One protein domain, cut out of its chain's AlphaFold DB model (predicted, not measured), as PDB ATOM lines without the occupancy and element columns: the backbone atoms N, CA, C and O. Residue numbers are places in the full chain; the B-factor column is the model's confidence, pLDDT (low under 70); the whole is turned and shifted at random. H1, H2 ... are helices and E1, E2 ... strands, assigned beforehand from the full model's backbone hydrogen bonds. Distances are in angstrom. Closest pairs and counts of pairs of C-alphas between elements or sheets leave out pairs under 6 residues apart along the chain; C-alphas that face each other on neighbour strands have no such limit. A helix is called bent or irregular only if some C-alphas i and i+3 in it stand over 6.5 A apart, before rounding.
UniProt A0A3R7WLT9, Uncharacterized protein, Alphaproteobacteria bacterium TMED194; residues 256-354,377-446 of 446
ATOM      1  N   ASN A 256     156.911 125.185 105.764       84.56
ATOM      2  CA  ASN A 256     156.295 124.719 107.004       84.56
ATOM      3  C   ASN A 256     157.397 124.186 107.925       84.56
ATOM      4  O   ASN A 256     157.923 123.100 107.702       84.56
ATOM      5  N   THR A 257     157.763 124.976 108.930       91.06
ATOM      6  CA  THR A 257     158.851 124.683 109.869       91.06
ATOM      7  C   THR A 257     158.418 125.014 111.299       91.06
ATOM      8  O   THR A 257     157.233 125.227 111.568       91.06
ATOM      9  N   TYR A 258     159.356 125.043 112.238       95.50
ATOM     10  CA  TYR A 258     159.105 125.275 113.655       95.50
ATOM     11  C   TYR A 258     160.008 126.377 114.209       95.50
ATOM     12  O   TYR A 258     161.135 126.534 113.750       95.50
ATOM     13  N   VAL A 259     159.542 127.102 115.234       96.44
ATOM     14  CA  VAL A 259     160.313 128.169 115.909       96.44
ATOM     15  C   VAL A 259     161.725 127.708 116.278       96.44
ATOM     16  O   VAL A 259     162.685 128.411 115.974       96.44
ATOM     17  N   ASN A 260     161.874 126.515 116.864       94.81
ATOM     18  CA  ASN A 260     163.190 125.963 117.197       94.81
ATOM     19  C   ASN A 260     164.108 125.871 115.965       94.81
ATOM     20  O   ASN A 260     165.264 126.278 116.036       94.81
ATOM     21  N   THR A 261     163.591 125.376 114.837       93.38
ATOM     22  CA  THR A 261     164.344 125.253 113.581       93.38
ATOM     23  C   THR A 261     164.771 126.619 113.056       93.38
ATOM     24  O   THR A 261     165.935 126.792 112.710       93.38
ATOM     25  N   VAL A 262     163.871 127.608 113.075       96.19
ATOM     26  CA  VAL A 262     164.187 128.979 112.646       96.19
ATOM     27  C   VAL A 262     165.304 129.573 113.503       96.19
ATOM     28  O   VAL A 262     166.321 130.013 112.981       96.19
ATOM     29  N   PHE A 263     165.170 129.554 114.829       96.94
ATOM     30  CA  PHE A 263     166.195 130.117 115.714       96.94
ATOM     31  C   PHE A 263     167.534 129.381 115.605       96.94
ATOM     32  O   PHE A 263     168.578 130.019 115.724       96.94
ATOM     33  N   ASN A 264     167.526 128.069 115.361       93.69
ATOM     34  CA  ASN A 264     168.749 127.307 115.116       93.69
ATOM     35  C   ASN A 264     169.421 127.714 113.798       93.69
ATOM     36  O   ASN A 264     170.637 127.889 113.793       93.69
ATOM     37  N   ALA A 265     168.653 127.943 112.726       92.56
ATOM     38  CA  ALA A 265     169.185 128.431 111.451       92.56
ATOM     39  C   ALA A 265     169.872 129.803 111.603       92.56
ATOM     40  O   ALA A 265     170.943 130.027 111.048       92.56
ATOM     41  N   PHE A 266     169.329 130.678 112.455       95.56
ATOM     42  CA  PHE A 266     169.954 131.958 112.819       95.56
ATOM     43  C   PHE A 266     171.058 131.837 113.889       95.56
ATOM     44  O   PHE A 266     171.610 132.849 114.319       95.56
ATOM     45  N   ARG A 267     171.379 130.625 114.368       95.12
ATOM     46  CA  ARG A 267     172.343 130.362 115.460       95.12
ATOM     47  C   ARG A 267     171.988 131.066 116.783       95.12
ATOM     48  O   ARG A 267     172.853 131.391 117.590       95.12
ATOM     49  N   GLN A 268     170.694 131.263 117.047       96.12
ATOM     50  CA  GLN A 268     170.140 131.987 118.203       96.12
ATOM     51  C   GLN A 268     169.465 131.068 119.244       96.12
ATOM     52  O   GLN A 268     168.594 131.502 120.002       96.12
ATOM     53  N   GLY A 269     169.877 129.799 119.349       92.38
ATOM     54  CA  GLY A 269     169.307 128.840 120.313       92.38
ATOM     55  C   GLY A 269     169.384 129.302 121.780       92.38
ATOM     56  O   GLY A 269     168.447 129.108 122.557       92.38
ATOM     57  N   ASN A 270     170.453 130.013 122.160       93.12
ATOM     58  CA  ASN A 270     170.590 130.599 123.499       93.12
ATOM     59  C   ASN A 270     169.557 131.697 123.780       93.12
ATOM     60  O   ASN A 270     169.008 131.755 124.884       93.12
ATOM     61  N   LYS A 271     169.259 132.539 122.785       95.31
ATOM     62  CA  LYS A 271     168.206 133.557 122.877       95.31
ATOM     63  C   LYS A 271     166.841 132.892 123.027       95.31
ATOM     64  O   LYS A 271     166.078 133.276 123.910       95.31
ATOM     65  N   LEU A 272     166.576 131.840 122.251       95.62
ATOM     66  CA  LEU A 272     165.328 131.084 122.337       95.62
ATOM     67  C   LEU A 272     165.088 130.481 123.728       95.62
ATOM     68  O   LEU A 272     163.978 130.548 124.248       95.62
ATOM     69  N   ARG A 273     166.132 129.965 124.382       93.56
ATOM     70  CA  ARG A 273     166.034 129.475 125.765       93.56
ATOM     71  C   ARG A 273     165.570 130.564 126.742       93.56
ATOM     72  O   ARG A 273     164.714 130.291 127.576       93.56
ATOM     73  N   ARG A 274     166.069 131.800 126.606       95.56
ATOM     74  CA  ARG A 274     165.616 132.953 127.416       95.56
ATOM     75  C   ARG A 274     164.173 133.348 127.091       95.56
ATOM     76  O   ARG A 274     163.410 133.688 127.992       95.56
ATOM     77  N   ILE A 275     163.779 133.255 125.820       97.06
ATOM     78  CA  ILE A 275     162.392 133.482 125.391       97.06
ATOM     79  C   ILE A 275     161.458 132.463 126.053       97.06
ATOM     80  O   ILE A 275     160.417 132.859 126.570       97.06
ATOM     81  N   TYR A 276     161.837 131.185 126.141       96.50
ATOM     82  CA  TYR A 276     161.030 130.185 126.851       96.50
ATOM     83  C   TYR A 276     160.910 130.456 128.355       96.50
ATOM     84  O   TYR A 276     159.854 130.191 128.926       96.50
ATOM     85  N   THR A 277     161.923 131.046 128.995       96.31
ATOM     86  CA  THR A 277     161.797 131.525 130.383       96.31
ATOM     87  C   THR A 277     160.731 132.615 130.506       96.31
ATOM     88  O   THR A 277     159.919 132.577 131.429       96.31
ATOM     89  N   LYS A 278     160.679 133.553 129.553       96.88
ATOM     90  CA  LYS A 278     159.632 134.584 129.501       96.88
ATOM     91  C   LYS A 278     158.248 133.983 129.236       96.88
ATOM     92  O   LYS A 278     157.301 134.310 129.939       96.88
ATOM     93  N   VAL A 279     158.140 133.065 128.274       97.38
ATOM     94  CA  VAL A 279     156.893 132.334 127.990       97.38
ATOM     95  C   VAL A 279     156.392 131.599 129.227       97.38
ATOM     96  O   VAL A 279     155.201 131.644 129.519       97.38
ATOM     97  N   HIS A 280     157.284 130.959 129.983       97.88
ATOM     98  CA  HIS A 280     156.899 130.330 131.238       97.88
ATOM     99  C   HIS A 280     156.359 131.360 132.230       97.88
ATOM    100  O   HIS A 280     155.240 131.205 132.702       97.88
ATOM    101  N   LYS A 281     157.094 132.447 132.481       97.69
ATOM    102  CA  LYS A 281     156.676 133.500 133.418       97.69
ATOM    103  C   LYS A 281     155.293 134.081 133.089       97.69
ATOM    104  O   LYS A 281     154.486 134.295 133.999       97.69
ATOM    105  N   ASP A 282     155.033 134.335 131.809       97.62
ATOM    106  CA  ASP A 282     153.881 135.123 131.365       97.62
ATOM    107  C   ASP A 282     152.682 134.254 130.933       97.62
ATOM    108  O   ASP A 282     151.548 134.730 130.976       97.62
ATOM    109  N   ALA A 283     152.903 132.982 130.573       97.25
ATOM    110  CA  ALA A 283     151.861 132.048 130.138       97.25
ATOM    111  C   ALA A 283     151.829 130.753 130.972       97.25
ATOM    112  O   ALA A 283     150.969 130.608 131.842       97.25
ATOM    113  N   HIS A 284     152.741 129.798 130.737       97.44
ATOM    114  CA  HIS A 284     152.645 128.447 131.326       97.44
ATOM    115  C   HIS A 284     152.659 128.447 132.856       97.44
ATOM    116  O   HIS A 284     151.859 127.757 133.476       97.44
ATOM    117  N   GLY A 285     153.530 129.239 133.474       96.88
ATOM    118  CA  GLY A 285     153.683 129.358 134.924       96.88
ATOM    119  C   GLY A 285     152.499 130.024 135.629       96.88
ATOM    120  O   GLY A 285     152.471 130.055 136.855       96.88
ATOM    121  N   LYS A 286     151.505 130.534 134.886       97.44
ATOM    122  CA  LYS A 286     150.220 130.987 135.446       97.44
ATOM    123  C   LYS A 286     149.247 129.834 135.707       97.44
ATOM    124  O   LYS A 286     148.202 130.060 136.309       97.44
ATOM    125  N   ILE A 287     149.567 128.626 135.242       97.31
ATOM    126  CA  ILE A 287     148.748 127.428 135.430       97.31
ATOM    127  C   ILE A 287     149.186 126.724 136.723       97.31
ATOM    128  O   ILE A 287     150.360 126.358 136.842       97.31
ATOM    129  N   PRO A 288     148.276 126.505 137.692       95.12
ATOM    130  CA  PRO A 288     148.598 125.781 138.917       95.12
ATOM    131  C   PRO A 288     149.170 124.389 138.630       95.12
ATOM    132  O   PRO A 288     148.653 123.656 137.789       95.12
ATOM    133  N   GLY A 289     150.245 124.025 139.332       94.75
ATOM    134  CA  GLY A 289     150.921 122.734 139.160       94.75
ATOM    135  C   GLY A 289     151.889 122.657 137.975       94.75
ATOM    136  O   GLY A 289     152.489 121.604 137.760       94.75
ATOM    137  N   MET A 290     152.085 123.744 137.218       97.12
ATOM    138  CA  MET A 290     153.060 123.777 136.125       97.12
ATOM    139  C   MET A 290     154.497 123.571 136.650       97.12
ATOM    140  O   MET A 290     154.911 124.272 137.577       97.12
ATOM    141  N   PRO A 291     155.301 122.675 136.042       96.19
ATOM    142  CA  PRO A 291     156.715 122.522 136.390       96.19
ATOM    143  C   PRO A 291     157.531 123.816 136.179       96.19
ATOM    144  O   PRO A 291     157.101 124.713 135.447       96.19
ATOM    145  N   PRO A 292     158.733 123.941 136.773       95.38
ATOM    146  CA  PRO A 292     159.549 125.153 136.665       95.38
ATOM    147  C   PRO A 292     160.040 125.423 135.233       95.38
ATOM    148  O   PRO A 292     160.169 124.512 134.410       95.38
ATOM    149  N   ALA A 293     160.383 126.685 134.950       93.94
ATOM    150  CA  ALA A 293     160.740 127.182 133.616       93.94
ATOM    151  C   ALA A 293     161.863 126.403 132.909       93.94
ATOM    152  O   ALA A 293     161.889 126.317 131.686       93.94
ATOM    153  N   ASN A 294     162.796 125.816 133.659       91.31
ATOM    154  CA  ASN A 294     163.900 125.035 133.101       91.31
ATOM    155  C   ASN A 294     163.515 123.592 132.723       91.31
ATOM    156  O   ASN A 294     164.313 122.906 132.083       91.31
ATOM    157  N   ARG A 295     162.330 123.113 133.123       90.88
ATOM    158  CA  ARG A 295     161.905 121.714 132.949       90.88
ATOM    159  C   ARG A 295     160.535 121.538 132.302       90.88
ATOM    160  O   ARG A 295     160.304 120.477 131.734       90.88
ATOM    161  N   PHE A 296     159.665 122.552 132.291       93.19
ATOM    162  CA  PHE A 296     158.280 122.406 131.816       93.19
ATOM    163  C   PHE A 296     158.140 121.843 130.392       93.19
ATOM    164  O   PHE A 296     157.178 121.142 130.122       93.19
ATOM    165  N   GLN A 297     159.100 122.066 129.489       88.94
ATOM    166  CA  GLN A 297     159.030 121.519 128.123       88.94
ATOM    167  C   GLN A 297     159.347 120.017 128.022       88.94
ATOM    168  O   GLN A 297     159.091 119.404 126.988       88.94
ATOM    169  N   LYS A 298     159.983 119.441 129.048       86.50
ATOM    170  CA  LYS A 298     160.461 118.045 129.071       86.50
ATOM    171  C   LYS A 298     159.785 117.203 130.150       86.50
ATOM    172  O   LYS A 298     159.919 115.982 130.146       86.50
ATOM    173  N   ASP A 299     159.114 117.850 131.094       88.12
ATOM    174  CA  ASP A 299     158.465 117.187 132.211       88.12
ATOM    175  C   ASP A 299     157.175 116.493 131.752       88.12
ATOM    176  O   ASP A 299     156.302 117.106 131.134       88.12
ATOM    177  N   ARG A 300     157.045 115.203 132.083       82.75
ATOM    178  CA  ARG A 300     155.871 114.389 131.736       82.75
ATOM    179  C   ARG A 300     154.586 114.927 132.374       82.75
ATOM    180  O   ARG A 300     153.507 114.727 131.821       82.75
ATOM    181  N   LYS A 301     154.689 115.647 133.498       89.19
ATOM    182  CA  LYS A 301     153.541 116.239 134.199       89.19
ATOM    183  C   LYS A 301     152.922 117.411 133.444       89.19
ATOM    184  O   LYS A 301     151.725 117.644 133.590       89.19
ATOM    185  N   THR A 302     153.690 118.122 132.615       91.38
ATOM    186  CA  THR A 302     153.200 119.305 131.887       91.38
ATOM    187  C   THR A 302     151.978 118.982 131.039       91.38
ATOM    188  O   THR A 302     150.985 119.704 131.095       91.38
ATOM    189  N   SER A 303     152.010 117.877 130.292       88.69
ATOM    190  CA  SER A 303     150.893 117.475 129.434       88.69
ATOM    191  C   SER A 303     149.607 117.266 130.228       88.69
ATOM    192  O   SER A 303     148.550 117.729 129.801       88.69
ATOM    193  N   GLN A 304     149.702 116.613 131.390       88.12
ATOM    194  CA  GLN A 304     148.554 116.348 132.252       88.12
ATOM    195  C   GLN A 304     148.016 117.636 132.884       88.12
ATOM    196  O   GLN A 304     146.823 117.905 132.792       88.12
ATOM    197  N   VAL A 305     148.898 118.495 133.406       95.81
ATOM    198  CA  VAL A 305     148.527 119.810 133.962       95.81
ATOM    199  C   VAL A 305     147.773 120.656 132.933       95.81
ATOM    200  O   VAL A 305     146.747 121.255 133.250       95.81
ATOM    201  N   LEU A 306     148.242 120.681 131.681       94.62
ATOM    202  CA  LEU A 306     147.576 121.407 130.599       94.62
ATOM    203  C   LEU A 306     146.218 120.792 130.230       94.62
ATOM    204  O   LEU A 306     145.273 121.542 129.994       94.62
ATOM    205  N   ARG A 307     146.107 119.454 130.187       90.25
ATOM    206  CA  ARG A 307     144.832 118.743 129.951       90.25
ATOM    207  C   ARG A 307     143.807 119.098 131.033       90.25
ATOM    208  O   ARG A 307     142.685 119.477 130.704       90.25
ATOM    209  N   ASP A 308     144.196 119.007 132.300       91.19
ATOM    210  CA  ASP A 308     143.296 119.249 133.432       91.19
ATOM    211  C   ASP A 308     142.879 120.715 133.526       91.19
ATOM    212  O   ASP A 308     141.723 121.018 133.823       91.19
ATOM    213  N   PHE A 309     143.800 121.634 133.234       95.94
ATOM    214  CA  PHE A 309     143.499 123.060 133.213       95.94
ATOM    215  C   PHE A 309     142.542 123.438 132.079       95.94
ATOM    216  O   PHE A 309     141.602 124.187 132.318       95.94
ATOM    217  N   ASP A 310     142.735 122.898 130.873       91.44
ATOM    218  CA  ASP A 310     141.845 123.137 129.728       91.44
ATOM    219  C   ASP A 310     140.418 122.638 129.999       91.44
ATOM    220  O   ASP A 310     139.456 123.364 129.762       91.44
ATOM    221  N   LYS A 311     140.277 121.445 130.596       91.31
ATOM    222  CA  LYS A 311     138.971 120.897 131.000       91.31
ATOM    223  C   LYS A 311     138.256 121.769 132.035       91.31
ATOM    224  O   LYS A 311     137.040 121.905 131.981       91.31
ATOM    225  N   LYS A 312     139.001 122.347 132.982       94.19
ATOM    226  CA  LYS A 312     138.443 123.181 134.061       94.19
ATOM    227  C   LYS A 312     138.193 124.627 133.632       94.19
ATOM    228  O   LYS A 312     137.273 125.259 134.136       94.19
ATOM    229  N   ASN A 313     139.036 125.178 132.759       94.25
ATOM    230  CA  ASN A 313     139.005 126.585 132.375       94.25
ATOM    231  C   ASN A 313     139.582 126.811 130.965       94.25
ATOM    232  O   ASN A 313     140.626 127.447 130.781       94.25
ATOM    233  N   ASN A 314     138.866 126.318 129.951       92.88
ATOM    234  CA  ASN A 314     139.257 126.470 128.550       92.88
ATOM    235  C   ASN A 314     139.447 127.946 128.149       92.88
ATOM    236  O   ASN A 314     140.427 128.282 127.486       92.88
ATOM    237  N   LYS A 315     138.578 128.859 128.610       94.69
ATOM    238  CA  LYS A 315     138.704 130.295 128.301       94.69
ATOM    239  C   LYS A 315     140.074 130.835 128.717       94.69
ATOM    240  O   LYS A 315     140.769 131.454 127.910       94.69
ATOM    241  N   ARG A 316     140.500 130.556 129.952       96.69
ATOM    242  CA  ARG A 316     141.806 131.003 130.444       96.69
ATOM    243  C   ARG A 316     142.961 130.293 129.741       96.69
ATOM    244  O   ARG A 316     143.992 130.918 129.495       96.69
ATOM    245  N   TYR A 317     142.801 129.019 129.392       96.38
ATOM    246  CA  TYR A 317     143.783 128.281 128.597       96.38
ATOM    247  C   TYR A 317     144.040 128.961 127.239       96.38
ATOM    248  O   TYR A 317     145.194 129.184 126.862       96.38
ATOM    249  N   GLU A 318     142.980 129.372 126.538       95.44
ATOM    250  CA  GLU A 318     143.074 130.092 125.262       95.44
ATOM    251  C   GLU A 318     143.701 131.485 125.400       95.44
ATOM    252  O   GLU A 318     144.504 131.897 124.559       95.44
ATOM    253  N   GLU A 319     143.385 132.216 126.471       97.31
ATOM    254  CA  GLU A 319     144.020 133.503 126.779       97.31
ATOM    255  C   GLU A 319     145.534 133.355 126.975       97.31
ATOM    256  O   GLU A 319     146.310 134.093 126.364       97.31
ATOM    257  N   LEU A 320     145.972 132.370 127.764       97.88
ATOM    258  CA  LEU A 320     147.396 132.099 127.989       97.88
ATOM    259  C   LEU A 320     148.091 131.614 126.709       97.88
ATOM    260  O   LEU A 320     149.240 131.983 126.451       97.88
ATOM    261  N   TYR A 321     147.400 130.849 125.860       97.38
ATOM    262  CA  TYR A 321     147.911 130.501 124.534       97.38
ATOM    263  C   TYR A 321     148.109 131.737 123.647       97.38
ATOM    264  O   TYR A 321     149.129 131.827 122.965       97.38
ATOM    265  N   ASN A 322     147.200 132.716 123.684       96.81
ATOM    266  CA  ASN A 322     147.373 133.973 122.952       96.81
ATOM    267  C   ASN A 322     148.590 134.769 123.448       96.81
ATOM    268  O   ASN A 322     149.308 135.338 122.628       96.81
ATOM    269  N   VAL A 323     148.865 134.769 124.758       97.75
ATOM    270  CA  VAL A 323     150.081 135.386 125.324       97.75
ATOM    271  C   VAL A 323     151.337 134.689 124.798       97.75
ATOM    272  O   VAL A 323     152.251 135.346 124.304       97.75
ATOM    273  N   TYR A 324     151.370 133.354 124.843       97.75
ATOM    274  CA  TYR A 324     152.483 132.569 124.303       97.75
ATOM    275  C   TYR A 324     152.706 132.841 122.807       97.75
ATOM    276  O   TYR A 324     153.835 133.091 122.374       97.75
ATOM    277  N   LEU A 325     151.622 132.826 122.030       96.88
ATOM    278  CA  LEU A 325     151.629 133.114 120.603       96.88
ATOM    279  C   LEU A 325     152.216 134.499 120.312       96.88
ATOM    280  O   LEU A 325     153.075 134.620 119.439       96.88
ATOM    281  N   GLU A 326     151.792 135.520 121.058       97.19
ATOM    282  CA  GLU A 326     152.259 136.891 120.864       97.19
ATOM    283  C   GLU A 326     153.740 137.047 121.210       97.19
ATOM    284  O   GLU A 326     154.485 137.634 120.428       97.19
ATOM    285  N   ILE A 327     154.201 136.463 122.323       97.88
ATOM    286  CA  ILE A 327     155.625 136.478 122.688       97.88
ATOM    287  C   ILE A 327     156.460 135.881 121.553       97.88
ATOM    288  O   ILE A 327     157.430 136.495 121.108       97.88
ATOM    289  N   MET A 328     156.067 134.713 121.044       97.62
ATOM    290  CA  MET A 328     156.807 134.055 119.968       97.62
ATOM    291  C   MET A 328     156.754 134.829 118.652       97.62
ATOM    292  O   MET A 328     157.769 134.923 117.960       97.62
ATOM    293  N   ARG A 329     155.604 135.425 118.315       97.75
ATOM    294  CA  ARG A 329     155.452 136.267 117.123       97.75
ATOM    295  C   ARG A 329     156.345 137.505 117.191       97.75
ATOM    296  O   ARG A 329     157.020 137.825 116.219       97.75
ATOM    297  N   GLN A 330     156.406 138.181 118.332       97.62
ATOM    298  CA  GLN A 330     157.261 139.357 118.492       97.62
ATOM    299  C   GLN A 330     158.746 138.996 118.427       97.62
ATOM    300  O   GLN A 330     159.529 139.676 117.767       97.62
ATOM    301  N   GLU A 331     159.153 137.906 119.073       97.69
ATOM    302  CA  GLU A 331     160.561 137.509 119.095       97.69
ATOM    303  C   GLU A 331     161.050 136.959 117.750       97.69
ATOM    304  O   GLU A 331     162.203 137.204 117.389       97.69
ATOM    305  N   ILE A 332     160.189 136.290 116.972       97.31
ATOM    306  CA  ILE A 332     160.539 135.896 115.603       97.31
ATOM    307  C   ILE A 332     160.636 137.122 114.687       97.31
ATOM    308  O   ILE A 332     161.599 137.237 113.942       97.31
ATOM    309  N   ILE A 333     159.733 138.102 114.803       98.19
ATOM    310  CA  ILE A 333     159.830 139.364 114.049       98.19
ATOM    311  C   ILE A 333     161.151 140.078 114.359       98.19
ATOM    312  O   ILE A 333     161.867 140.492 113.447       98.19
ATOM    313  N   LYS A 334     161.523 140.174 115.642       97.81
ATOM    314  CA  LYS A 334     162.817 140.742 116.052       97.81
ATOM    315  C   LYS A 334     164.000 139.968 115.481       97.81
ATOM    316  O   LYS A 334     165.003 140.584 115.155       97.81
ATOM    317  N   LEU A 335     163.909 138.640 115.394       97.69
ATOM    318  CA  LEU A 335     164.961 137.806 114.813       97.69
ATOM    319  C   LEU A 335     165.198 138.156 113.338       97.69
ATOM    320  O   LEU A 335     166.339 138.395 112.959       97.69
ATOM    321  N   PHE A 336     164.128 138.257 112.544       97.56
ATOM    322  CA  PHE A 336     164.214 138.594 111.117       97.56
ATOM    323  C   PHE A 336     164.643 140.050 110.857       97.56
ATOM    324  O   PHE A 336     165.233 140.339 109.818       97.56
ATOM    325  N   ASN A 337     164.389 140.956 111.803       97.56
ATOM    326  CA  ASN A 337     164.849 142.347 111.743       97.56
ATOM    327  C   ASN A 337     166.280 142.559 112.258       97.56
ATOM    328  O   ASN A 337     166.823 143.643 112.074       97.56
ATOM    329  N   ALA A 338     166.873 141.581 112.948       95.50
ATOM    330  CA  ALA A 338     168.157 141.779 113.620       95.50
ATOM    331  C   ALA A 338     169.330 141.888 112.638       95.50
ATOM    332  O   ALA A 338     170.256 142.651 112.884       95.50
ATOM    333  N   ASP A 339     169.298 141.111 111.554       93.38
ATOM    334  CA  ASP A 339     170.369 141.076 110.564       93.38
ATOM    335  C   ASP A 339     169.805 140.753 109.173       93.38
ATOM    336  O   ASP A 339     169.245 139.676 108.937       93.38
ATOM    337  N   ARG A 340     169.966 141.700 108.240       91.94
ATOM    338  CA  ARG A 340     169.497 141.576 106.853       91.94
ATOM    339  C   ARG A 340     170.122 140.370 106.153       91.94
ATOM    340  O   ARG A 340     169.416 139.633 105.469       91.94
ATOM    341  N   LYS A 341     171.434 140.168 106.305       90.62
ATOM    342  CA  LYS A 341     172.184 139.115 105.611       90.62
ATOM    343  C   LYS A 341     171.713 137.737 106.064       90.62
ATOM    344  O   LYS A 341     171.410 136.909 105.213       90.62
ATOM    345  N   ASN A 342     171.562 137.526 107.369       94.25
ATOM    346  CA  ASN A 342     171.063 136.271 107.929       94.25
ATOM    347  C   ASN A 342     169.619 135.992 107.495       94.25
ATOM    348  O   ASN A 342     169.285 134.851 107.189       94.25
ATOM    349  N   THR A 343     168.768 137.021 107.414       95.31
ATOM    350  CA  THR A 343     167.403 136.861 106.896       95.31
ATOM    351  C   THR A 343     167.391 136.473 105.422       95.31
ATOM    352  O   THR A 343     166.692 135.528 105.052       95.31
ATOM    353  N   LEU A 344     168.172 137.149 104.577       89.12
ATOM    354  CA  LEU A 344     168.272 136.802 103.160       89.12
ATOM    355  C   LEU A 344     168.878 135.406 102.964       89.12
ATOM    356  O   LEU A 344     168.391 134.650 102.131       89.12
ATOM    357  N   GLU A 345     169.887 135.032 103.750       89.88
ATOM    358  CA  GLU A 345     170.476 133.690 103.735       89.88
ATOM    359  C   GLU A 345     169.464 132.623 104.170       89.88
ATOM    360  O   GLU A 345     169.345 131.591 103.513       89.88
ATOM    361  N   TYR A 346     168.675 132.887 105.213       92.25
ATOM    362  CA  TYR A 346     167.585 132.009 105.628       92.25
ATOM    363  C   TYR A 346     166.536 131.852 104.520       92.25
ATOM    364  O   TYR A 346     166.116 130.736 104.224       92.25
ATOM    365  N   ILE A 347     166.119 132.944 103.869       89.94
ATOM    366  CA  ILE A 347     165.165 132.872 102.753       89.94
ATOM    367  C   ILE A 347     165.769 132.054 101.604       89.94
ATOM    368  O   ILE A 347     165.105 131.158 101.086       89.94
ATOM    369  N   LYS A 348     167.037 132.280 101.247       81.19
ATOM    370  CA  LYS A 348     167.729 131.494 100.216       81.19
ATOM    371  C   LYS A 348     167.768 130.004 100.561       81.19
ATOM    372  O   LYS A 348     167.298 129.202  99.765       81.19
ATOM    373  N   LYS A 349     168.212 129.630 101.760       83.06
ATOM    374  CA  LYS A 349     168.437 128.224 102.145       83.06
ATOM    375  C   LYS A 349     167.187 127.457 102.551       83.06
ATOM    376  O   LYS A 349     167.082 126.266 102.300       83.06
ATOM    377  N   GLU A 350     166.226 128.109 103.192       83.38
ATOM    378  CA  GLU A 350     165.068 127.413 103.771       83.38
ATOM    379  C   GLU A 350     163.807 127.590 102.920       83.38
ATOM    380  O   GLU A 350     162.953 126.699 102.875       83.38
ATOM    381  N   VAL A 351     163.681 128.726 102.221       80.44
ATOM    382  CA  VAL A 351     162.508 129.032 101.384       80.44
ATOM    383  C   VAL A 351     162.767 128.717  99.914       80.44
ATOM    384  O   VAL A 351     161.960 128.011  99.303       80.44
ATOM    385  N   LEU A 352     163.873 129.218  99.354       73.69
ATOM    386  CA  LEU A 352     164.284 128.934  97.973       73.69
ATOM    387  C   LEU A 352     165.055 127.609  97.860       73.69
ATOM    388  O   LEU A 352     165.002 126.979  96.811       73.69
ATOM    389  N   ARG A 353     165.653 127.155  98.971       70.56
ATOM    390  CA  ARG A 353     166.453 125.927  99.122       70.56
ATOM    391  C   ARG A 353     167.768 125.886  98.358       70.56
ATOM    392  O   ARG A 353     168.230 124.787  98.080       70.56
ATOM    393  N   ASP A 354     168.348 127.065  98.107       55.19
ATOM    394  CA  ASP A 354     169.340 127.323  97.059       55.19
ATOM    395  C   ASP A 354     168.774 126.831  95.720       55.19
ATOM    396  O   ASP A 354     168.361 125.683  95.606       55.19
ATOM    397  N   ASP A 377     159.753 132.075  91.920       63.50
ATOM    398  CA  ASP A 377     160.636 132.646  90.902       63.50
ATOM    399  C   ASP A 377     160.722 134.162  91.076       63.50
ATOM    400  O   ASP A 377     161.817 134.713  91.145       63.50
ATOM    401  N   ALA A 378     159.581 134.821  91.311       68.88
ATOM    402  CA  ALA A 378     159.539 136.247  91.638       68.88
ATOM    403  C   ALA A 378     160.378 136.579  92.886       68.88
ATOM    404  O   ALA A 378     161.155 137.531  92.883       68.88
ATOM    405  N   LEU A 379     160.278 135.765  93.946       75.69
ATOM    406  CA  LEU A 379     161.107 135.931  95.142       75.69
ATOM    407  C   LEU A 379     162.593 135.669  94.842       75.69
ATOM    408  O   LEU A 379     163.442 136.429  95.294       75.69
ATOM    409  N   GLY A 380     162.915 134.622  94.078       68.75
ATOM    410  CA  GLY A 380     164.286 134.264  93.705       68.75
ATOM    411  C   GLY A 380     165.000 135.345  92.897       68.75
ATOM    412  O   GLY A 380     166.147 135.662  93.204       68.75
ATOM    413  N   VAL A 381     164.309 135.958  91.932       65.62
ATOM    414  CA  VAL A 381     164.826 137.065  91.107       65.62
ATOM    415  C   VAL A 381     164.991 138.353  91.919       65.62
ATOM    416  O   VAL A 381     165.933 139.115  91.694       65.62
ATOM    417  N   PHE A 382     164.102 138.598  92.884       74.50
ATOM    418  CA  PHE A 382     164.119 139.822  93.683       74.50
ATOM    419  C   PHE A 382     165.183 139.802  94.788       74.50
ATOM    420  O   PHE A 382     165.815 140.817  95.056       74.50
ATOM    421  N   ILE A 383     165.423 138.644  95.416       81.00
ATOM    422  CA  ILE A 383     166.323 138.494  96.574       81.00
ATOM    423  C   ILE A 383     167.743 139.068  96.366       81.00
ATOM    424  O   ILE A 383     168.242 139.696  97.302       81.00
ATOM    425  N   PRO A 384     168.422 138.884  95.214       69.62
ATOM    426  CA  PRO A 384     169.732 139.488  94.955       69.62
ATOM    427  C   PRO A 384     169.743 141.022  94.965       69.62
ATOM    428  O   PRO A 384     170.793 141.605  95.212       69.62
ATOM    429  N   GLN A 385     168.597 141.656  94.711       78.19
ATOM    430  CA  GLN A 385     168.452 143.107  94.564       78.19
ATOM    431  C   GLN A 385     168.035 143.785  95.883       78.19
ATOM    432  O   GLN A 385     168.067 145.004  95.991       78.19
ATOM    433  N   VAL A 386     167.666 143.003  96.906       83.00
ATOM    434  CA  VAL A 386     167.103 143.525  98.159       83.00
ATOM    435  C   VAL A 386     168.109 144.387  98.925       83.00
ATOM    436  O   VAL A 386     169.103 143.887  99.464       83.00
ATOM    437  N   ASP A 387     167.790 145.669  99.075       83.88
ATOM    438  CA  ASP A 387     168.545 146.632  99.876       83.88
ATOM    439  C   ASP A 387     167.997 146.747 101.311       83.88
ATOM    440  O   ASP A 387     168.750 147.048 102.246       83.88
ATOM    441  N   PHE A 388     166.726 146.407 101.531       89.06
ATOM    442  CA  PHE A 388     166.056 146.593 102.813       89.06
ATOM    443  C   PHE A 388     165.116 145.437 103.172       89.06
ATOM    444  O   PHE A 388     164.359 144.929 102.347       89.06
ATOM    445  N   VAL A 389     165.148 145.032 104.445       94.75
ATOM    446  CA  VAL A 389     164.300 143.972 105.008       94.75
ATOM    447  C   VAL A 389     163.600 144.500 106.251       94.75
ATOM    448  O   VAL A 389     164.252 145.036 107.149       94.75
ATOM    449  N   LYS A 390     162.282 144.300 106.335       96.62
ATOM    450  CA  LYS A 390     161.491 144.640 107.520       96.62
ATOM    451  C   LYS A 390     160.398 143.618 107.787       96.62
ATOM    452  O   LYS A 390     159.443 143.490 107.030       96.62
ATOM    453  N   ALA A 391     160.494 142.944 108.921       97.69
ATOM    454  CA  ALA A 391     159.440 142.112 109.468       97.69
ATOM    455  C   ALA A 391     158.509 142.914 110.392       97.69
ATOM    456  O   ALA A 391     158.968 143.740 111.186       97.69
ATOM    457  N   TYR A 392     157.202 142.663 110.333       97.69
ATOM    458  CA  TYR A 392     156.215 143.334 111.187       97.69
ATOM    459  C   TYR A 392     154.958 142.479 111.423       97.69
ATOM    460  O   TYR A 392     154.646 141.588 110.628       97.69
ATOM    461  N   PRO A 393     154.218 142.703 112.526       96.62
ATOM    462  CA  PRO A 393     153.009 141.937 112.814       96.62
ATOM    463  C   PRO A 393     151.857 142.338 111.884       96.62
ATOM    464  O   PRO A 393     151.717 143.501 111.507       96.62
ATOM    465  N   SER A 394     150.969 141.389 111.573       92.44
ATOM    466  CA  SER A 394     149.687 141.718 110.945       92.44
ATOM    467  C   SER A 394     148.813 142.519 111.913       92.44
ATOM    468  O   SER A 394     148.725 142.182 113.098       92.44
ATOM    469  N   ARG A 395     148.130 143.547 111.391       86.44
ATOM    470  CA  ARG A 395     147.164 144.366 112.146       86.44
ATOM    471  C   ARG A 395     145.841 143.642 112.411       86.44
ATOM    472  O   ARG A 395     145.142 143.988 113.352       86.44
ATOM    473  N   THR A 396     145.501 142.643 111.597       86.25
ATOM    474  CA  THR A 396     144.189 141.972 111.617       86.25
ATOM    475  C   THR A 396     144.242 140.540 112.145       86.25
ATOM    476  O   THR A 396     143.203 139.923 112.361       86.25
ATOM    477  N   SER A 397     145.435 139.984 112.377       90.44
ATOM    478  CA  SER A 397     145.600 138.609 112.854       90.44
ATOM    479  C   SER A 397     146.660 138.503 113.940       90.44
ATOM    480  O   SER A 397     147.791 138.955 113.777       90.44
ATOM    481  N   LYS A 398     146.308 137.800 115.023       90.81
ATOM    482  CA  LYS A 398     147.219 137.447 116.126       90.81
ATOM    483  C   LYS A 398     148.291 136.428 115.712       90.81
ATOM    484  O   LYS A 398     149.277 136.255 116.411       90.81
ATOM    485  N   GLN A 399     148.089 135.732 114.591       93.19
ATOM    486  CA  GLN A 399     148.977 134.669 114.100       93.19
ATOM    487  C   GLN A 399     149.864 135.138 112.950       93.19
ATOM    488  O   GLN A 399     150.960 134.613 112.758       93.19
ATOM    489  N   ASN A 400     149.386 136.097 112.156       95.94
ATOM    490  CA  ASN A 400     150.073 136.490 110.937       95.94
ATOM    491  C   ASN A 400     151.096 137.587 111.218       95.94
ATOM    492  O   ASN A 400     150.937 138.434 112.106       95.94
ATOM    493  N   TRP A 401     152.145 137.560 110.417       97.56
ATOM    494  CA  TRP A 401     153.201 138.554 110.365       97.56
ATOM    495  C   TRP A 401     153.757 138.575 108.944       97.56
ATOM    496  O   TRP A 401     153.428 137.713 108.131       97.56
ATOM    497  N   GLU A 402     154.531 139.589 108.611       96.94
ATOM    498  CA  GLU A 402     154.970 139.835 107.242       96.94
ATOM    499  C   GLU A 402     156.460 140.140 107.230       96.94
ATOM    500  O   GLU A 402     156.971 140.669 108.216       96.94
ATOM    501  N   ILE A 403     157.137 139.794 106.135       97.06
ATOM    502  CA  ILE A 403     158.503 140.231 105.829       97.06
ATOM    503  C   ILE A 403     158.426 141.024 104.529       97.06
ATOM    504  O   ILE A 403     158.132 140.459 103.479       97.06
ATOM    505  N   GLU A 404     158.658 142.324 104.610       95.81
ATOM    506  CA  GLU A 404     158.798 143.215 103.464       95.81
ATOM    507  C   GLU A 404     160.267 143.229 103.034       95.81
ATOM    508  O   GLU A 404     161.163 143.467 103.846       95.81
ATOM    509  N   LEU A 405     160.492 142.926 101.764       93.25
ATOM    510  CA  LEU A 405     161.763 142.997 101.064       93.25
ATOM    511  C   LEU A 405     161.642 144.159 100.083       93.25
ATOM    512  O   LEU A 405     160.696 144.167  99.295       93.25
ATOM    513  N   LYS A 406     162.566 145.116 100.113       89.31
ATOM    514  CA  LYS A 406     162.578 146.238  99.169       89.31
ATOM    515  C   LYS A 406     163.866 146.298  98.370       89.31
ATOM    516  O   LYS A 406     164.897 145.814  98.832       89.31
ATOM    517  N   SER A 407     163.748 146.873  97.182       80.38
ATOM    518  CA  SER A 407     164.835 147.243  96.282       80.38
ATOM    519  C   SER A 407     164.410 148.535  95.588       80.38
ATOM    520  O   SER A 407     163.555 148.500  94.702       80.38
ATOM    521  N   GLY A 408     164.922 149.688  96.024       83.31
ATOM    522  CA  GLY A 408     164.444 150.984  95.531       83.31
ATOM    523  C   GLY A 408     162.945 151.214  95.801       83.31
ATOM    524  O   GLY A 408     162.507 151.203  96.955       83.31
ATOM    525  N   SER A 409     162.156 151.450  94.746       82.62
ATOM    526  CA  SER A 409     160.694 151.620  94.829       82.62
ATOM    527  C   SER A 409     159.927 150.305  94.946       82.62
ATOM    528  O   SER A 409     158.788 150.308  95.417       82.62
ATOM    529  N   ASP A 410     160.537 149.195  94.537       78.06
ATOM    530  CA  ASP A 410     159.859 147.911  94.456       78.06
ATOM    531  C   ASP A 410     159.838 147.221  95.814       78.06
ATOM    532  O   ASP A 410     160.787 147.287  96.604       78.06
ATOM    533  N   SER A 411     158.736 146.529  96.094       88.75
ATOM    534  CA  SER A 411     158.529 145.868  97.372       88.75
ATOM    535  C   SER A 411     157.790 144.545  97.210       88.75
ATOM    536  O   SER A 411     156.669 144.486  96.703       88.75
ATOM    537  N   LEU A 412     158.384 143.484  97.753       88.88
ATOM    538  CA  LEU A 412     157.758 142.178  97.911       88.88
ATOM    539  C   LEU A 412     157.467 141.894  99.379       88.88
ATOM    540  O   LEU A 412     158.300 142.099 100.255       88.88
ATOM    541  N   VAL A 413     156.283 141.361  99.653       93.56
ATOM    542  CA  VAL A 413     155.815 141.066 101.004       93.56
ATOM    543  C   VAL A 413     155.553 139.574 101.147       93.56
ATOM    544  O   VAL A 413     154.592 139.030 100.600       93.56
ATOM    545  N   MET A 414     156.384 138.904 101.940       93.25
ATOM    546  CA  MET A 414     156.170 137.516 102.334       93.25
ATOM    547  C   MET A 414     155.140 137.459 103.466       93.25
ATOM    548  O   MET A 414     155.373 137.971 104.563       93.25
ATOM    549  N   LYS A 415     154.000 136.810 103.227       93.56
ATOM    550  CA  LYS A 415     152.934 136.619 104.219       93.56
ATOM    551  C   LYS A 415     153.226 135.390 105.070       93.56
ATOM    552  O   LYS A 415     153.103 134.255 104.606       93.56
ATOM    553  N   MET A 416     153.555 135.596 106.337       95.38
ATOM    554  CA  MET A 416     153.959 134.552 107.274       95.38
ATOM    555  C   MET A 416     152.872 134.277 108.324       95.38
ATOM    556  O   MET A 416     152.010 135.111 108.602       95.38
ATOM    557  N   SER A 417     152.896 133.092 108.934       95.75
ATOM    558  CA  SER A 417     152.088 132.789 110.119       95.75
ATOM    559  C   SER A 417     152.875 131.998 111.159       95.75
ATOM    560  O   SER A 417     153.799 131.254 110.830       95.75
ATOM    561  N   ILE A 418     152.520 132.179 112.430       96.56
ATOM    562  CA  ILE A 418     153.016 131.396 113.560       96.56
ATOM    563  C   ILE A 418     151.818 130.874 114.355       96.56
ATOM    564  O   ILE A 418     150.909 131.645 114.638       96.56
ATOM    565  N   ARG A 419     151.749 129.565 114.643       94.25
ATOM    566  CA  ARG A 419     150.655 128.944 115.430       94.25
ATOM    567  C   ARG A 419     150.913 127.476 115.767       94.25
ATOM    568  O   ARG A 419     151.805 126.843 115.210       94.25
ATOM    569  N   THR A 420     150.070 126.896 116.619       90.31
ATOM    570  CA  THR A 420     149.953 125.439 116.760       90.31
ATOM    571  C   THR A 420     149.547 124.793 115.430       90.31
ATOM    572  O   THR A 420     148.648 125.276 114.739       90.31
ATOM    573  N   ASN A 421     150.193 123.689 115.068       84.00
ATOM    574  CA  ASN A 421     149.787 122.831 113.947       84.00
ATOM    575  C   ASN A 421     149.506 121.387 114.383       84.00
ATOM    576  O   ASN A 421     149.124 120.569 113.549       84.00
ATOM    577  N   LYS A 422     149.691 121.077 115.669       79.06
ATOM    578  CA  LYS A 422     149.303 119.803 116.266       79.06
ATOM    579  C   LYS A 422     147.798 119.779 116.537       79.06
ATOM    580  O   LYS A 422     147.236 120.756 117.037       79.06
ATOM    581  N   SER A 423     147.171 118.656 116.203       74.12
ATOM    582  CA  SER A 423     145.824 118.278 116.638       74.12
ATOM    583  C   SER A 423     145.900 117.436 117.921       74.12
ATOM    584  O   SER A 423     146.980 116.991 118.307       74.12
ATOM    585  N   GLY A 424     144.764 117.234 118.595       74.75
ATOM    586  CA  GLY A 424     144.669 116.473 119.848       74.75
ATOM    587  C   GLY A 424     144.253 117.327 121.048       74.75
ATOM    588  O   GLY A 424     143.668 118.403 120.894       74.75
ATOM    589  N   HIS A 425     144.547 116.849 122.252       82.81
ATOM    590  CA  HIS A 425     144.212 117.508 123.520       82.81
ATOM    591  C   HIS A 425     145.219 118.617 123.903       82.81
ATOM    592  O   HIS A 425     146.307 118.729 123.331       82.81
ATOM    593  N   ALA A 426     144.901 119.423 124.923       85.94
ATOM    594  CA  ALA A 426     145.715 120.562 125.382       85.94
ATOM    595  C   ALA A 426     147.180 120.234 125.737       85.94
ATOM    596  O   ALA A 426     148.078 121.019 125.458       85.94
ATOM    597  N   GLY A 427     147.451 119.042 126.271       84.12
ATOM    598  CA  GLY A 427     148.825 118.567 126.492       84.12
ATOM    599  C   GLY A 427     149.716 118.414 125.241       84.12
ATOM    600  O   GLY A 427     150.920 118.288 125.406       84.12
ATOM    601  N   VAL A 428     149.177 118.439 124.010       80.06
ATOM    602  CA  VAL A 428     149.978 118.336 122.761       80.06
ATOM    603  C   VAL A 428     149.743 119.465 121.755       80.06
ATOM    604  O   VAL A 428     150.612 119.728 120.923       80.06
ATOM    605  N   LYS A 429     148.596 120.157 121.811       85.56
ATOM    606  CA  LYS A 429     148.295 121.336 120.975       85.56
ATOM    607  C   LYS A 429     148.454 122.632 121.766       85.56
ATOM    608  O   LYS A 429     148.369 122.631 122.988       85.56
ATOM    609  N   LYS A 430     148.571 123.769 121.078       93.00
ATOM    610  CA  LYS A 430     148.590 125.109 121.700       93.00
ATOM    611  C   LYS A 430     149.709 125.229 122.743       93.00
ATOM    612  O   LYS A 430     150.871 125.161 122.354       93.00
ATOM    613  N   LEU A 431     149.393 125.379 124.034       95.31
ATOM    614  CA  LEU A 431     150.396 125.447 125.104       95.31
ATOM    615  C   LEU A 431     151.219 124.153 125.219       95.31
ATOM    616  O   LEU A 431     152.393 124.229 125.583       95.31
ATOM    617  N   GLY A 432     150.651 122.996 124.860       91.06
ATOM    618  CA  GLY A 432     151.374 121.719 124.806       91.06
ATOM    619  C   GLY A 432     152.337 121.604 123.621       91.06
ATOM    620  O   GLY A 432     153.270 120.806 123.642       91.06
ATOM    621  N   GLN A 433     152.177 122.444 122.593       92.69
ATOM    622  CA  GLN A 433     153.131 122.527 121.492       92.69
ATOM    623  C   GLN A 433     154.247 123.518 121.846       92.69
ATOM    624  O   GLN A 433     154.194 124.714 121.540       92.69
ATOM    625  N   HIS A 434     155.309 123.000 122.458       90.69
ATOM    626  CA  HIS A 434     156.427 123.818 122.930       90.69
ATOM    627  C   HIS A 434     157.222 124.521 121.834       90.69
ATOM    628  O   HIS A 434     157.889 125.488 122.150       90.69
ATOM    629  N   SER A 435     157.140 124.091 120.574       93.81
ATOM    630  CA  SER A 435     157.683 124.836 119.436       93.81
ATOM    631  C   SER A 435     156.580 125.058 118.411       93.81
ATOM    632  O   SER A 435     156.170 124.117 117.721       93.81
ATOM    633  N   LEU A 436     156.083 126.294 118.310       96.25
ATOM    634  CA  LEU A 436     155.032 126.653 117.356       96.25
ATOM    635  C   LEU A 436     155.502 126.441 115.915       96.25
ATOM    636  O   LEU A 436     156.695 126.526 115.611       96.25
ATOM    637  N   ALA A 437     154.555 126.150 115.030       93.88
ATOM    638  CA  ALA A 437     154.822 126.078 113.607       93.88
ATOM    639  C   ALA A 437     154.961 127.487 113.034       93.88
ATOM    640  O   ALA A 437     154.180 128.371 113.384       93.88
ATOM    641  N   VAL A 438     155.926 127.664 112.137       95.81
ATOM    642  CA  VAL A 438     156.174 128.887 111.372       95.81
ATOM    643  C   VAL A 438     155.980 128.558 109.901       95.81
ATOM    644  O   VAL A 438     156.512 127.563 109.402       95.81
ATOM    645  N   LYS A 439     155.188 129.376 109.214       92.06
ATOM    646  CA  LYS A 439     154.753 129.117 107.846       92.06
ATOM    647  C   LYS A 439     154.936 130.338 106.959       92.06
ATOM    648  O   LYS A 439     154.598 131.439 107.380       92.06
ATOM    649  N   TYR A 440     155.404 130.125 105.734       90.06
ATOM    650  CA  TYR A 440     155.349 131.110 104.649       90.06
ATOM    651  C   TYR A 440     154.154 130.771 103.769       90.06
ATOM    652  O   TYR A 440     154.134 129.688 103.204       90.06
ATOM    653  N   ASN A 441     153.150 131.640 103.689       83.94
ATOM    654  CA  ASN A 441     151.868 131.331 103.053       83.94
ATOM    655  C   ASN A 441     151.828 131.782 101.589       83.94
ATOM    656  O   ASN A 441     151.506 130.984 100.717       83.94
ATOM    657  N   SER A 442     152.180 133.037 101.315       81.88
ATOM    658  CA  SER A 442     152.121 133.621  99.971       81.88
ATOM    659  C   SER A 442     153.021 134.847  99.856       81.88
ATOM    660  O   SER A 442     153.455 135.402 100.867       81.88
ATOM    661  N   LEU A 443     153.288 135.261  98.625       84.44
ATOM    662  CA  LEU A 443     153.969 136.495  98.264       84.44
ATOM    663  C   LEU A 443     152.934 137.514  97.777       84.44
ATOM    664  O   LEU A 443     151.961 137.144  97.127       84.44
ATOM    665  N   ALA A 444     153.150 138.787  98.073       84.25
ATOM    666  CA  ALA A 444     152.406 139.886  97.472       84.25
ATOM    667  C   ALA A 444     153.385 140.954  96.983       84.25
ATOM    668  O   ALA A 444     154.402 141.191  97.634       84.25
ATOM    669  N   THR A 445     153.070 141.607  95.874       79.69
ATOM    670  CA  THR A 445     153.664 142.895  95.505       79.69
ATOM    671  C   THR A 445     152.939 144.001  96.266       79.69
ATOM    672  O   THR A 445     151.769 143.838  96.634       79.69
ATOM    673  N   LYS A 446     153.636 145.092  96.562       67.94
ATOM    674  CA  LYS A 446     153.070 146.240  97.268       67.94
ATOM    675  C   LYS A 446     153.122 147.488  96.414       67.94
ATOM    676  O   LYS A 446     154.121 147.617  95.678       67.94
TER     677      LYS A 446
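Overview. This is residues 256 to 354 and 377 to 446 of the 446 residues of an uncharacterized protein of Alphaproteobacteria bacterium TMED194 (UniProt A0A3R7WLT9). A strongly twisted, curled sheet of five strands has helices over one face and no named helix over the other: H3b, the long arm of the bent helix H3, runs along the strands, H5 crosses E4 and E3, and H1 and H4 also pack on the sheet. H2 packs on H3b and H1, away from the sheet, and the arm H3a makes one end of the elongated body. The 169 printed residues include five named helices and five named strands, in the order E1 H1 H2 H3 H4 H5 E2 E3 E4 E5. The sheet, in order E1 E5 E4 E3 E2, is antiparallel throughout; the class is mixed, helices and strands. The whole is compact, with a radius of gyration of the C-alphas of 17.4 A and spans of 53 by 30 by 23 A.

Arrangement. E1, residues 256 to 258, is an edge strand beside E5, residues 437 to 445, with N 257 and O 438 2.9 A apart. H1, residues 259 to 265, is on the sheet; its closest C-alphas to E5 are those of Val 259 and Val 438, 6.2 A apart. H2, residues 269 to 282, forms a helical hairpin with H1, a shallow tilt of 21 degrees, opposite ways; the closest C-alphas, of Phe 263 and Gly 269, are 5.7 A apart. H3, residues 300 to 338, was assigned as one helix by its hydrogen bonds but is bent: C-alphas 312 and 315 are 9.2 A apart. Its arms, H3a, residues 300 to 312, and H3b, residues 315 to 338, stand at a steep tilt of 54 degrees. H2 touches residues 320 to 331 of H3b, closest at the C-alphas of Val 279 and Tyr 324, 5.8 A apart. H3b is on the sheet at a height of 8.2 A, over E3, residues 400 to 407, and along it at 9 degrees on the local plane. H4, residues 340 to 352, and H5, residues 377 to 385, are on the same face of the sheet; they only just touch, with 3 pairs of C-alphas within 8 A, closest at Leu 352 and Gly 380, 6.8 A. H5 has a height over the sheet of 9.2 A. E2, residues 388 to 393, E3, E4, residues 410 to 419, and E5 form a meander, each strand the antiparallel neighbour of the one before. N 390 and O 404 of E2 and E3 are 2.9 A apart, N 405 and O 412 of E3 and E4 2.8 A, and N 415 and O 442 of E4 and E5 2.8 A, within hydrogen-bond range. Each O i to N i+4 pair is within hydrogen-bond range in H1, H2, H3b and H4; in H3a it is 8 of 9 and in H5 3 of 5.

Along the chain. E1 begins at C-alpha 256, (156.295, 124.719, 107.004). H2 is 20.0 A long, H3a 19.7 A and H3b 34.9 A, ending at C-alpha 338, (168.157, 141.779, 113.620). H4 is 16.3 A long. H5 is irregular, but only just: C-alphas 381 and 384 are 6.7 A apart. E3 is 23.4 A long, E4 29.7 A, and E5 24.7 A, ending at C-alpha 445, (153.664, 142.895, 95.505).

Size, cuts and confidence. The two C-alphas farthest apart, of Lys 312 and Gly 408, are 54.2 A apart. Residues 355 to 376 are not printed, and C-alphas 354 and 377 across the cut are 11.9 A apart. The links H2 to H3 and E4 to E5 are long, 17 residues each. Mean pLDDT of the printed part is 90.6; residues 354, 377 to 378, 380 to 381, 384 and 446 are under 70.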